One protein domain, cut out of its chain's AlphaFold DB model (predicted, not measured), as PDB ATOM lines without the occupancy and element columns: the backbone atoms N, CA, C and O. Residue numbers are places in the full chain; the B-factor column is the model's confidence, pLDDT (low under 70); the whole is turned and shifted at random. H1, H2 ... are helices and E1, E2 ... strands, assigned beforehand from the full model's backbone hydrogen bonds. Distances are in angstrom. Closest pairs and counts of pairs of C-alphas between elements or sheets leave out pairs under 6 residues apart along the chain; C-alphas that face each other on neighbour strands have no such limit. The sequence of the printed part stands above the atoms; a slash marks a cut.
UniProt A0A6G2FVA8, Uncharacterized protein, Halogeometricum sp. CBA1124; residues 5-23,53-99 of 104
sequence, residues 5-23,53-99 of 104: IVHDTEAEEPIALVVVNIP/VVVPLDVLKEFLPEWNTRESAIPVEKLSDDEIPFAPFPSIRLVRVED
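This is residues 5 to 23 and 53 to 99 of the 104 residues of an uncharacterized protein of Halogeometricum sp. CBA1124 (UniProt A0A6G2FVA8). The domain is a small, strongly twisted sheet of five short strands, curled like part of a barrel; its edge strands E4 and E5 are joined by a three-residue link but are not paired with each other. Two short helices lie outside the curl: H1 follows E3 directly and lies beside the strands, while H2 only grazes the sheet, and residues 64 to 75 join the two helices in a long link. E3 and E2 lie nearest to the middle of the domain, with H2 and E5 the elements farthest from it. The printed part has 66 residues with five named strands and two named helices, in the order E1 E2 E3 H1 H2 E4 E5; the sheet runs E4 E3 E2 E1 E5, all antiparallel, and the class is mixed, helices and strands. The whole is compact, with a radius of gyration of the C-alphas of 11.4 A, and its rounded outline spans 29 by 21 by 21 A.

The printed part begins with strand E1, residues 5 to 8, 10.4 A from first to last C-alpha; C-alpha 5 is at (33.401, 18.240, -22.516). After residues 9 to 16 comes strand E2, residues 17 to 21, 11.8 A long. Beyond the cut stands strand E3, residues 53 to 56, 10.5 A long, with C-alpha 53 at (44.362, 19.599, -18.540). Helix H1 follows at once, residues 57 to 63, 10.1 A long. Helix H2 is residues 76 to 81, 8.7 A long. Strand E4 is residues 87 to 90, 10.4 A long. Strand E5, residues 94 to 98, is 11.9 A long and ends with C-alpha 98 at (29.003, 16.040, -22.316).

In the sheet, E1 and E2 form a hairpin; the C-alphas of residues 5 and 18 face each other at 4.7 A, and N 6 is 2.8 A from O 17, within hydrogen-bond range. On the other side of E1 is the edge strand E5, antiparallel to it at 147 degrees between their directions, with N 7 and O 95 at 2.8 A. E3 is the other neighbour of E2, antiparallel at 144 degrees, with N 18 and O 55 at 2.8 A and N 53 and O 21 at 2.9 A. The edge strand E4 is antiparallel to E3 at 128 degrees, with N 54 and O 87 at 2.9 A. From edge to edge the strands' lines turn by 109 degrees, and the way across the sheet also turns by 109 degrees. E4 and E5 meet only through their link. E1 and E4 are only just apart, with their closest C-alphas 8.5 A from each other. H1 is on the sheet at a height of 6.8 A, over none of the strands; its closest C-alphas to E2 are those of Leu 57 and Leu 17, 5.5 A apart. H2 is on the sheet but only grazes it, with residues 76 to 79; the C-alphas of Val 76 and Asn 21, its closest to E2, are 7.3 A apart. H1 and H2 are apart. In both helices every O i to N i+4 pair is within hydrogen-bond range.

The two C-alphas farthest apart are those of Glu 12 and Glu 71, at 31.3 A, while the first and last printed C-alphas, of Ile 5 and Asp 99, are 6.4 A apart. Residues 24 to 52 are cut out and not printed, and C-alphas 23 and 53 stand 7.8 A apart across the cut. Of the links that are printed whole, the one from H1 to H2, with 12 residues, is long. The mean pLDDT of the printed part is 90.1, and no printed residue is under 70.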
ATOM      1  N   ILE A   5      33.597  16.792 -22.447       91.50
ATOM      2  CA  ILE A   5      33.401  18.240 -22.516       91.50
ATOM      3  C   ILE A   5      32.998  18.725 -21.128       91.50
ATOM      4  O   ILE A   5      32.033  18.249 -20.519       91.50
ATOM      5  N   VAL A   6      33.762  19.682 -20.626       93.81
ATOM      6  CA  VAL A   6      33.613  20.285 -19.309       93.81
ATOM      7  C   VAL A   6      33.480  21.794 -19.437       93.81
ATOM      8  O   VAL A   6      33.986  22.404 -20.378       93.81
ATOM      9  N   HIS A   7      32.815  22.397 -18.464       94.31
ATOM     10  CA  HIS A   7      32.756  23.838 -18.275       94.31
ATOM     11  C   HIS A   7      33.403  24.205 -16.945       94.31
ATOM     12  O   HIS A   7      33.244  23.500 -15.948       94.31
ATOM     13  N   ASP A   8      34.104  25.332 -16.933       91.94
ATOM     14  CA  ASP A   8      34.579  25.945 -15.702       91.94
ATOM     15  C   ASP A   8      33.417  26.612 -14.956       91.94
ATOM     16  O   ASP A   8      32.687  27.430 -15.512       91.94
ATOM     17  N   THR A   9      33.249  26.253 -13.688       88.44
ATOM     18  CA  THR A   9      32.171  26.752 -12.824       88.44
ATOM     19  C   THR A   9      32.375  28.182 -12.342       88.44
ATOM     20  O   THR A   9      31.403  28.818 -11.939       88.44
ATOM     21  N   GLU A  10      33.608  28.697 -12.376       86.94
ATOM     22  CA  GLU A  10      33.894  30.086 -12.001       86.94
ATOM     23  C   GLU A  10      33.805  31.063 -13.189       86.94
ATOM     24  O   GLU A  10      33.849  32.276 -12.979       86.94
ATOM     25  N   ALA A  11      33.653  30.569 -14.423       85.81
ATOM     26  CA  ALA A  11      33.525  31.411 -15.608       85.81
ATOM     27  C   ALA A  11      32.124  32.042 -15.709       85.81
ATOM     28  O   ALA A  11      31.113  31.345 -15.639       85.81
ATOM     29  N   GLU A  12      32.060  33.362 -15.934       82.12
ATOM     30  CA  GLU A  12      30.789  34.073 -16.173       82.12
ATOM     31  C   GLU A  12      30.109  33.600 -17.469       82.12
ATOM     32  O   GLU A  12      28.891  33.430 -17.511       82.12
ATOM     33  N   GLU A  13      30.909  33.338 -18.505       86.50
ATOM     34  CA  GLU A  13      30.481  32.755 -19.776       86.50
ATOM     35  C   GLU A  13      31.271  31.461 -20.026       86.50
ATOM     36  O   GLU A  13      32.408  31.508 -20.507       86.50
ATOM     37  N   PRO A  14      30.718  30.290 -19.661       84.44
ATOM     38  CA  PRO A  14      31.427  29.031 -19.819       84.44
ATOM     39  C   PRO A  14      31.573  28.673 -21.300       84.44
ATOM     40  O   PRO A  14      30.595  28.625 -22.048       84.44
ATOM     41  N   ILE A  15      32.807  28.379 -21.706       90.25
ATOM     42  CA  ILE A  15      33.132  27.830 -23.025       90.25
ATOM     43  C   ILE A  15      33.309  26.315 -22.943       90.25
ATOM     44  O   ILE A  15      33.677  25.783 -21.895       90.25
ATOM     45  N   ALA A  16      33.105  25.625 -24.064       92.81
ATOM     46  CA  ALA A  16      33.347  24.191 -24.158       92.81
ATOM     47  C   ALA A  16      34.852  23.894 -24.078       92.81
ATOM     48  O   ALA A  16      35.621  24.239 -24.983       92.81
ATOM     49  N   LEU A  17      35.263  23.234 -22.998       94.44
ATOM     50  CA  LEU A  17      36.629  22.779 -22.773       94.44
ATOM     51  C   LEU A  17      36.656  21.259 -22.883       94.44
ATOM     52  O   LEU A  17      35.810  20.575 -22.316       94.44
ATOM     53  N   VAL A  18      37.623  20.715 -23.607       93.75
ATOM     54  CA  VAL A  18      37.776  19.270 -23.775       93.75
ATOM     55  C   VAL A  18      38.894  18.785 -22.871       93.75
ATOM     56  O   VAL A  18      40.002  19.319 -22.917       93.75
ATOM     57  N   VAL A  19      38.628  17.747 -22.079       93.69
ATOM     58  CA  VAL A  19      39.648  17.087 -21.257       93.69
ATOM     59  C   VAL A  19      40.612  16.321 -22.158       93.69
ATOM     60  O   VAL A  19      40.243  15.310 -22.755       93.69
ATOM     61  N   VAL A  20      41.862  16.772 -22.232       93.75
ATOM     62  CA  VAL A  20      42.890  16.165 -23.095       93.75
ATOM     63  C   VAL A  20      43.917  15.357 -22.312       93.75
ATOM     64  O   VAL A  20      44.498  14.422 -22.863       93.75
ATOM     65  N   ASN A  21      44.133  15.679 -21.033       93.94
ATOM     66  CA  ASN A  21      45.074  14.956 -20.187       93.94
ATOM     67  C   ASN A  21      44.684  15.012 -18.700       93.94
ATOM     68  O   ASN A  21      44.112  15.995 -18.234       93.94
ATOM     69  N   ILE A  22      45.030  13.958 -17.965       93.38
ATOM     70  CA  ILE A  22      44.892  13.827 -16.514       93.38
ATOM     71  C   ILE A  22      46.251  13.306 -16.035       93.38
ATOM     72  O   ILE A  22      46.478  12.096 -16.027       93.38
ATOM     73  N   PRO A  23      47.203  14.199 -15.719       91.12
ATOM     74  CA  PRO A  23      48.582  13.819 -15.421       91.12
ATOM     75  C   PRO A  23      48.737  13.004 -14.126       91.12
ATOM     76  O   PRO A  23      49.829  12.512 -13.856       91.12
ATOM     77  N   VAL A  53      43.909  18.760 -17.428       96.06
ATOM     78  CA  VAL A  53      44.362  19.599 -18.540       96.06
ATOM     79  C   VAL A  53      43.296  19.605 -19.619       96.06
ATOM     80  O   VAL A  53      42.868  18.549 -20.101       96.06
ATOM     81  N   VAL A  54      42.896  20.808 -20.016       95.56
ATOM     82  CA  VAL A  54      41.852  21.029 -21.010       95.56
ATOM     83  C   VAL A  54      42.325  21.932 -22.144       95.56
ATOM     84  O   VAL A  54      43.244  22.736 -21.981       95.56
ATOM     85  N   VAL A  55      41.667  21.807 -23.295       94.75
ATOM     86  CA  VAL A  55      41.854  22.674 -24.469       94.75
ATOM     87  C   VAL A  55      40.475  23.145 -24.945       94.75
ATOM     88  O   VAL A  55      39.534  22.346 -24.917       94.75
ATOM     89  N   PRO A  56      40.310  24.406 -25.384       94.25
ATOM     90  CA  PRO A  56      39.056  24.857 -25.978       94.25
ATOM     91  C   PRO A  56      38.649  23.995 -27.175       94.25
ATOM     92  O   PRO A  56      39.463  23.689 -28.048       94.25
ATOM     93  N   LEU A  57      37.369  23.635 -27.245       91.69
ATOM     94  CA  LEU A  57      36.844  22.770 -28.299       91.69
ATOM     95  C   LEU A  57      37.121  23.317 -29.709       91.69
ATOM     96  O   LEU A  57      37.474  22.555 -30.608       91.69
ATOM     97  N   ASP A  58      36.978  24.625 -29.910       91.44
ATOM     98  CA  ASP A  58      37.187  25.240 -31.225       91.44
ATOM     99  C   ASP A  58      38.658  25.194 -31.658       91.44
ATOM    100  O   ASP A  58      38.938  24.926 -32.824       91.44
ATOM    101  N   VAL A  59      39.589  25.317 -30.706       92.25
ATOM    102  CA  VAL A  59      41.026  25.115 -30.947       92.25
ATOM    103  C   VAL A  59      41.286  23.665 -31.356       92.25
ATOM    104  O   VAL A  59      41.952  23.419 -32.356       92.25
ATOM    105  N   LEU A  60      40.731  22.680 -30.642       89.25
ATOM    106  CA  LEU A  60      40.921  21.279 -31.032       89.25
ATOM    107  C   LEU A  60      40.343  20.972 -32.412       89.25
ATOM    108  O   LEU A  60      40.969  20.246 -33.171       89.25
ATOM    109  N   LYS A  61      39.186  21.527 -32.776       89.56
ATOM    110  CA  LYS A  61      38.619  21.335 -34.121       89.56
ATOM    111  C   LYS A  61      39.527  21.879 -35.226       89.56
ATOM    112  O   LYS A  61      39.541  21.306 -36.312       89.56
ATOM    113  N   GLU A  62      40.247  22.965 -34.959       90.06
ATOM    114  CA  GLU A  62      41.159  23.590 -35.917       90.06
ATOM    115  C   GLU A  62      42.492  22.839 -36.021       90.06
ATOM    116  O   GLU A  62      42.910  22.470 -37.118       90.06
ATOM    117  N   PHE A  63      43.139  22.573 -34.885       86.62
ATOM    118  CA  PHE A  63      44.500  22.029 -34.841       86.62
ATOM    119  C   PHE A  63      44.550  20.498 -34.811       86.62
ATOM    120  O   PHE A  63      45.530  19.899 -35.251       86.62
ATOM    121  N   LEU A  64      43.504  19.843 -34.305       85.31
ATOM    122  CA  LEU A  64      43.441  18.391 -34.148       85.31
ATOM    123  C   LEU A  64      42.025  17.861 -34.437       85.31
ATOM    124  O   LEU A  64      41.360  17.372 -33.526       85.31
ATOM    125  N   PRO A  65      41.537  17.912 -35.689       84.00
ATOM    126  CA  PRO A  65      40.142  17.601 -36.031       84.00
ATOM    127  C   PRO A  65      39.686  16.188 -35.633       84.00
ATOM    128  O   PRO A  65      38.496  15.950 -35.458       84.00
ATOM    129  N   GLU A  66      40.624  15.260 -35.454       83.62
ATOM    130  CA  GLU A  66      40.392  13.885 -35.004       83.62
ATOM    131  C   GLU A  66      40.373  13.710 -33.472       83.62
ATOM    132  O   GLU A  66      40.317  12.579 -32.986       83.62
ATOM    133  N   TRP A  67      40.406  14.801 -32.693       83.31
ATOM    134  CA  TRP A  67      40.468  14.789 -31.222       83.31
ATOM    135  C   TRP A  67      39.408  13.890 -30.567       83.31
ATOM    136  O   TRP A  67      39.696  13.230 -29.573       83.31
ATOM    137  N   ASN A  68      38.207  13.830 -31.147       79.81
ATOM    138  CA  ASN A  68      37.052  13.106 -30.618       79.81
ATOM    139  C   ASN A  68      37.088  11.589 -30.876       79.81
ATOM    140  O   ASN A  68      36.257  10.860 -30.346       79.81
ATOM    141  N   THR A  69      38.035  11.116 -31.689       79.38
ATOM    142  CA  THR A  69      38.252   9.685 -31.978       79.38
ATOM    143  C   THR A  69      39.425   9.092 -31.200       79.38
ATOM    144  O   THR A  69      39.722   7.905 -31.322       79.38
ATOM    145  N   ARG A  70      40.126   9.909 -30.405       78.00
ATOM    146  CA  ARG A  70      41.333   9.488 -29.695       78.00
ATOM    147  C   ARG A  70      40.981   8.750 -28.418       78.00
ATOM    148  O   ARG A  70      40.391   9.332 -27.523       78.00
ATOM    149  N   GLU A  71      41.475   7.524 -28.285       78.31
ATOM    150  CA  GLU A  71      41.305   6.704 -27.075       78.31
ATOM    151  C   GLU A  71      42.335   7.018 -25.973       78.31
ATOM    152  O   GLU A  71      42.236   6.525 -24.849       78.31
ATOM    153  N   SER A  72      43.349   7.831 -26.283       84.75
ATOM    154  CA  SER A  72      44.483   8.113 -25.402       84.75
ATOM    155  C   SER A  72      44.620   9.599 -25.083       84.75
ATOM    156  O   SER A  72      44.353  10.451 -25.936       84.75
ATOM    157  N   ALA A  73      45.177   9.894 -23.906       89.31
ATOM    158  CA  ALA A  73      45.592  11.240 -23.521       89.31
ATOM    159  C   ALA A  73      46.466  11.911 -24.593       89.31
ATOM    160  O   ALA A  73      47.215  11.245 -25.322       89.31
ATOM    161  N   ILE A  74      46.407  13.239 -24.651       89.62
ATOM    162  CA  ILE A  74      47.383  14.053 -25.371       89.62
ATOM    163  C   ILE A  74      48.425  14.523 -24.347       89.62
ATOM    164  O   ILE A  74      48.073  15.260 -23.424       89.62
ATOM    165  N   PRO A  75      49.697  14.099 -24.462       91.19
ATOM    166  CA  PRO A  75      50.746  14.554 -23.557       91.19
ATOM    167  C   PRO A  75      50.876  16.081 -23.572       91.19
ATOM    168  O   PRO A  75      50.784  16.699 -24.630       91.19
ATOM    169  N   VAL A  76      51.136  16.683 -22.408       90.31
ATOM    170  CA  VAL A  76      51.308  18.144 -22.274       90.31
ATOM    171  C   VAL A  76      52.483  18.644 -23.119       90.31
ATOM    172  O   VAL A  76      52.392  19.699 -23.744       90.31
ATOM    173  N   GLU A  77      53.552  17.851 -23.196       90.94
ATOM    174  CA  GLU A  77      54.718  18.123 -24.044       90.94
ATOM    175  C   GLU A  77      54.304  18.257 -25.510       90.94
ATOM    176  O   GLU A  77      54.660  19.228 -26.163       90.94
ATOM    177  N   LYS A  78      53.438  17.358 -25.994       90.81
ATOM    178  CA  LYS A  78      52.930  17.414 -27.365       90.81
ATOM    179  C   LYS A  78      52.072  18.654 -27.620       90.81
ATOM    180  O   LYS A  78      52.199  19.265 -28.670       90.81
ATOM    181  N   LEU A  79      51.208  19.032 -26.674       91.50
ATOM    182  CA  LEU A  79      50.415  20.265 -26.798       91.50
ATOM    183  C   LEU A  79      51.324  21.495 -26.896       91.50
ATOM    184  O   LEU A  79      51.039  22.403 -27.667       91.50
ATOM    185  N   SER A  80      52.424  21.497 -26.141       90.25
ATOM    186  CA  SER A  80      53.423  22.567 -26.169       90.25
ATOM    187  C   SER A  80      54.195  22.598 -27.492       90.25
ATOM    188  O   SER A  80      54.340  23.667 -28.076       90.25
ATOM    189  N   ASP A  81      54.649  21.438 -27.979       92.50
ATOM    190  CA  ASP A  81      55.388  21.297 -29.244       92.50
ATOM    191  C   ASP A  81      54.544  21.699 -30.462       92.50
ATOM    192  O   ASP A  81      55.054  22.329 -31.387       92.50
ATOM    193  N   ASP A  82      53.253  21.357 -30.448       90.00
ATOM    194  CA  ASP A  82      52.297  21.684 -31.512       90.00
ATOM    195  C   ASP A  82      51.723  23.119 -31.369       90.00
ATOM    196  O   ASP A  82      50.814  23.495 -32.107       90.00
ATOM    197  N   GLU A  83      52.223  23.918 -30.412       91.25
ATOM    198  CA  GLU A  83      51.756  25.277 -30.082       91.25
ATOM    199  C   GLU A  83      50.237  25.363 -29.802       91.25
ATOM    200  O   GLU A  83      49.596  26.400 -30.001       91.25
ATOM    201  N   ILE A  84      49.642  24.273 -29.307       92.31
ATOM    202  CA  ILE A  84      48.216  24.184 -28.991       92.31
ATOM    203  C   ILE A  84      47.978  24.791 -27.603       92.31
ATOM    204  O   ILE A  84      48.487  24.266 -26.609       92.31
ATOM    205  N   PRO A  85      47.167  25.856 -27.475       92.31
ATOM    206  CA  PRO A  85      46.901  26.468 -26.181       92.31
ATOM    207  C   PRO A  85      46.108  25.514 -25.283       92.31
ATOM    208  O   PRO A  85      45.010  25.078 -25.629       92.31
ATOM    209  N   PHE A  86      46.641  25.230 -24.098       94.31
ATOM    210  CA  PHE A  86      46.003  24.397 -23.080       94.31
ATOM    211  C   PHE A  86      45.993  25.105 -21.727       94.31
ATOM    212  O   PHE A  86      46.772  26.026 -21.479       94.31
ATOM    213  N   ALA A  87      45.117  24.652 -20.835       94.50
ATOM    214  CA  ALA A  87      45.023  25.174 -19.482       94.50
ATOM    215  C   ALA A  87      44.818  24.040 -18.461       94.50
ATOM    216  O   ALA A  87      43.990  23.154 -18.686       94.50
ATOM    217  N   PRO A  88      45.562  24.039 -17.344       95.69
ATOM    218  CA  PRO A  88      45.320  23.152 -16.211       95.69
ATOM    219  C   PRO A  88      44.254  23.740 -15.270       95.69
ATOM    220  O   PRO A  88      44.244  24.942 -15.005       95.69
ATOM    221  N   PHE A  89      43.391  22.887 -14.722       95.94
ATOM    222  CA  PHE A  89      42.360  23.246 -13.746       95.94
ATOM    223  C   PHE A  89      42.300  22.221 -12.607       95.94
ATOM    224  O   PHE A  89      42.514  21.033 -12.861       95.94
ATOM    225  N   PRO A  90      41.978  22.646 -11.371       95.56
ATOM    226  CA  PRO A  90      41.544  21.722 -10.330       95.56
ATOM    227  C   PRO A  90      40.253  21.019 -10.767       95.56
ATOM    228  O   PRO A  90      39.337  21.669 -11.285       95.56
ATOM    229  N   SER A  91      40.168  19.705 -10.567       94.12
ATOM    230  CA  SER A  91      39.025  18.887 -10.978       94.12
ATOM    231  C   SER A  91      37.690  19.412 -10.443       94.12
ATOM    232  O   SER A  91      36.697  19.415 -11.171       94.12
ATOM    233  N   ILE A  92      37.673  19.948  -9.216       94.06
ATOM    234  CA  ILE A  92      36.467  20.453  -8.553       94.06
ATOM    235  C   ILE A  92      35.868  21.679  -9.252       94.06
ATOM    236  O   ILE A  92      34.673  21.943  -9.118       94.06
ATOM    237  N   ARG A  93      36.683  22.431 -10.005       93.25
ATOM    238  CA  ARG A  93      36.232  23.611 -10.754       93.25
ATOM    239  C   ARG A  93      35.507  23.244 -12.041       93.25
ATOM    240  O   ARG A  93      34.801  24.088 -12.590       93.25
ATOM    241  N   LEU A  94      35.665  22.013 -12.517       93.19
ATOM    242  CA  LEU A  94      35.144  21.567 -13.797       93.19
ATOM    243  C   LEU A  94      33.855  20.771 -13.616       93.19
ATOM    244  O   LEU A  94      33.802  19.769 -12.905       93.19
ATOM    245  N   VAL A  95      32.810  21.181 -14.330       92.44
ATOM    246  CA  VAL A  95      31.561  20.426 -14.432       92.44
ATOM    247  C   VAL A  95      31.483  19.781 -15.799       92.44
ATOM    248  O   VAL A  95      31.557  20.452 -16.826       92.44
ATOM    249  N   ARG A  96      31.301  18.461 -15.810       91.31
ATOM    250  CA  ARG A  96      31.066  17.698 -17.033       91.31
ATOM    251  C   ARG A  96      29.687  18.014 -17.598       91.31
ATOM    252  O   ARG A  96      28.693  17.906 -16.881       91.31
ATOM    253  N   VAL A  97      29.644  18.364 -18.879       90.56
ATOM    254  CA  VAL A  97      28.407  18.686 -19.605       90.56
ATOM    255  C   VAL A  97      28.108  17.702 -20.726       90.56
ATOM    256  O   VAL A  97      26.939  17.442 -20.994       90.56
ATOM    257  N   GLU A  98      29.140  17.105 -21.324       86.88
ATOM    258  CA  GLU A  98      29.003  16.040 -22.316       86.88
ATOM    259  C   GLU A  98      30.027  14.942 -22.025       86.88
ATOM    260  O   GLU A  98      31.170  15.213 -21.639       86.88
ATOM    261  N   ASP A  99      29.594  13.691 -22.160       81.81
ATOM    262  CA  ASP A  99      30.480  12.543 -22.038       81.81
ATOM    263  C   ASP A  99      31.312  12.381 -23.310       81.81
ATOM    264  O   ASP A  99      30.843  12.612 -24.423       81.81
TER     265      ASP A  99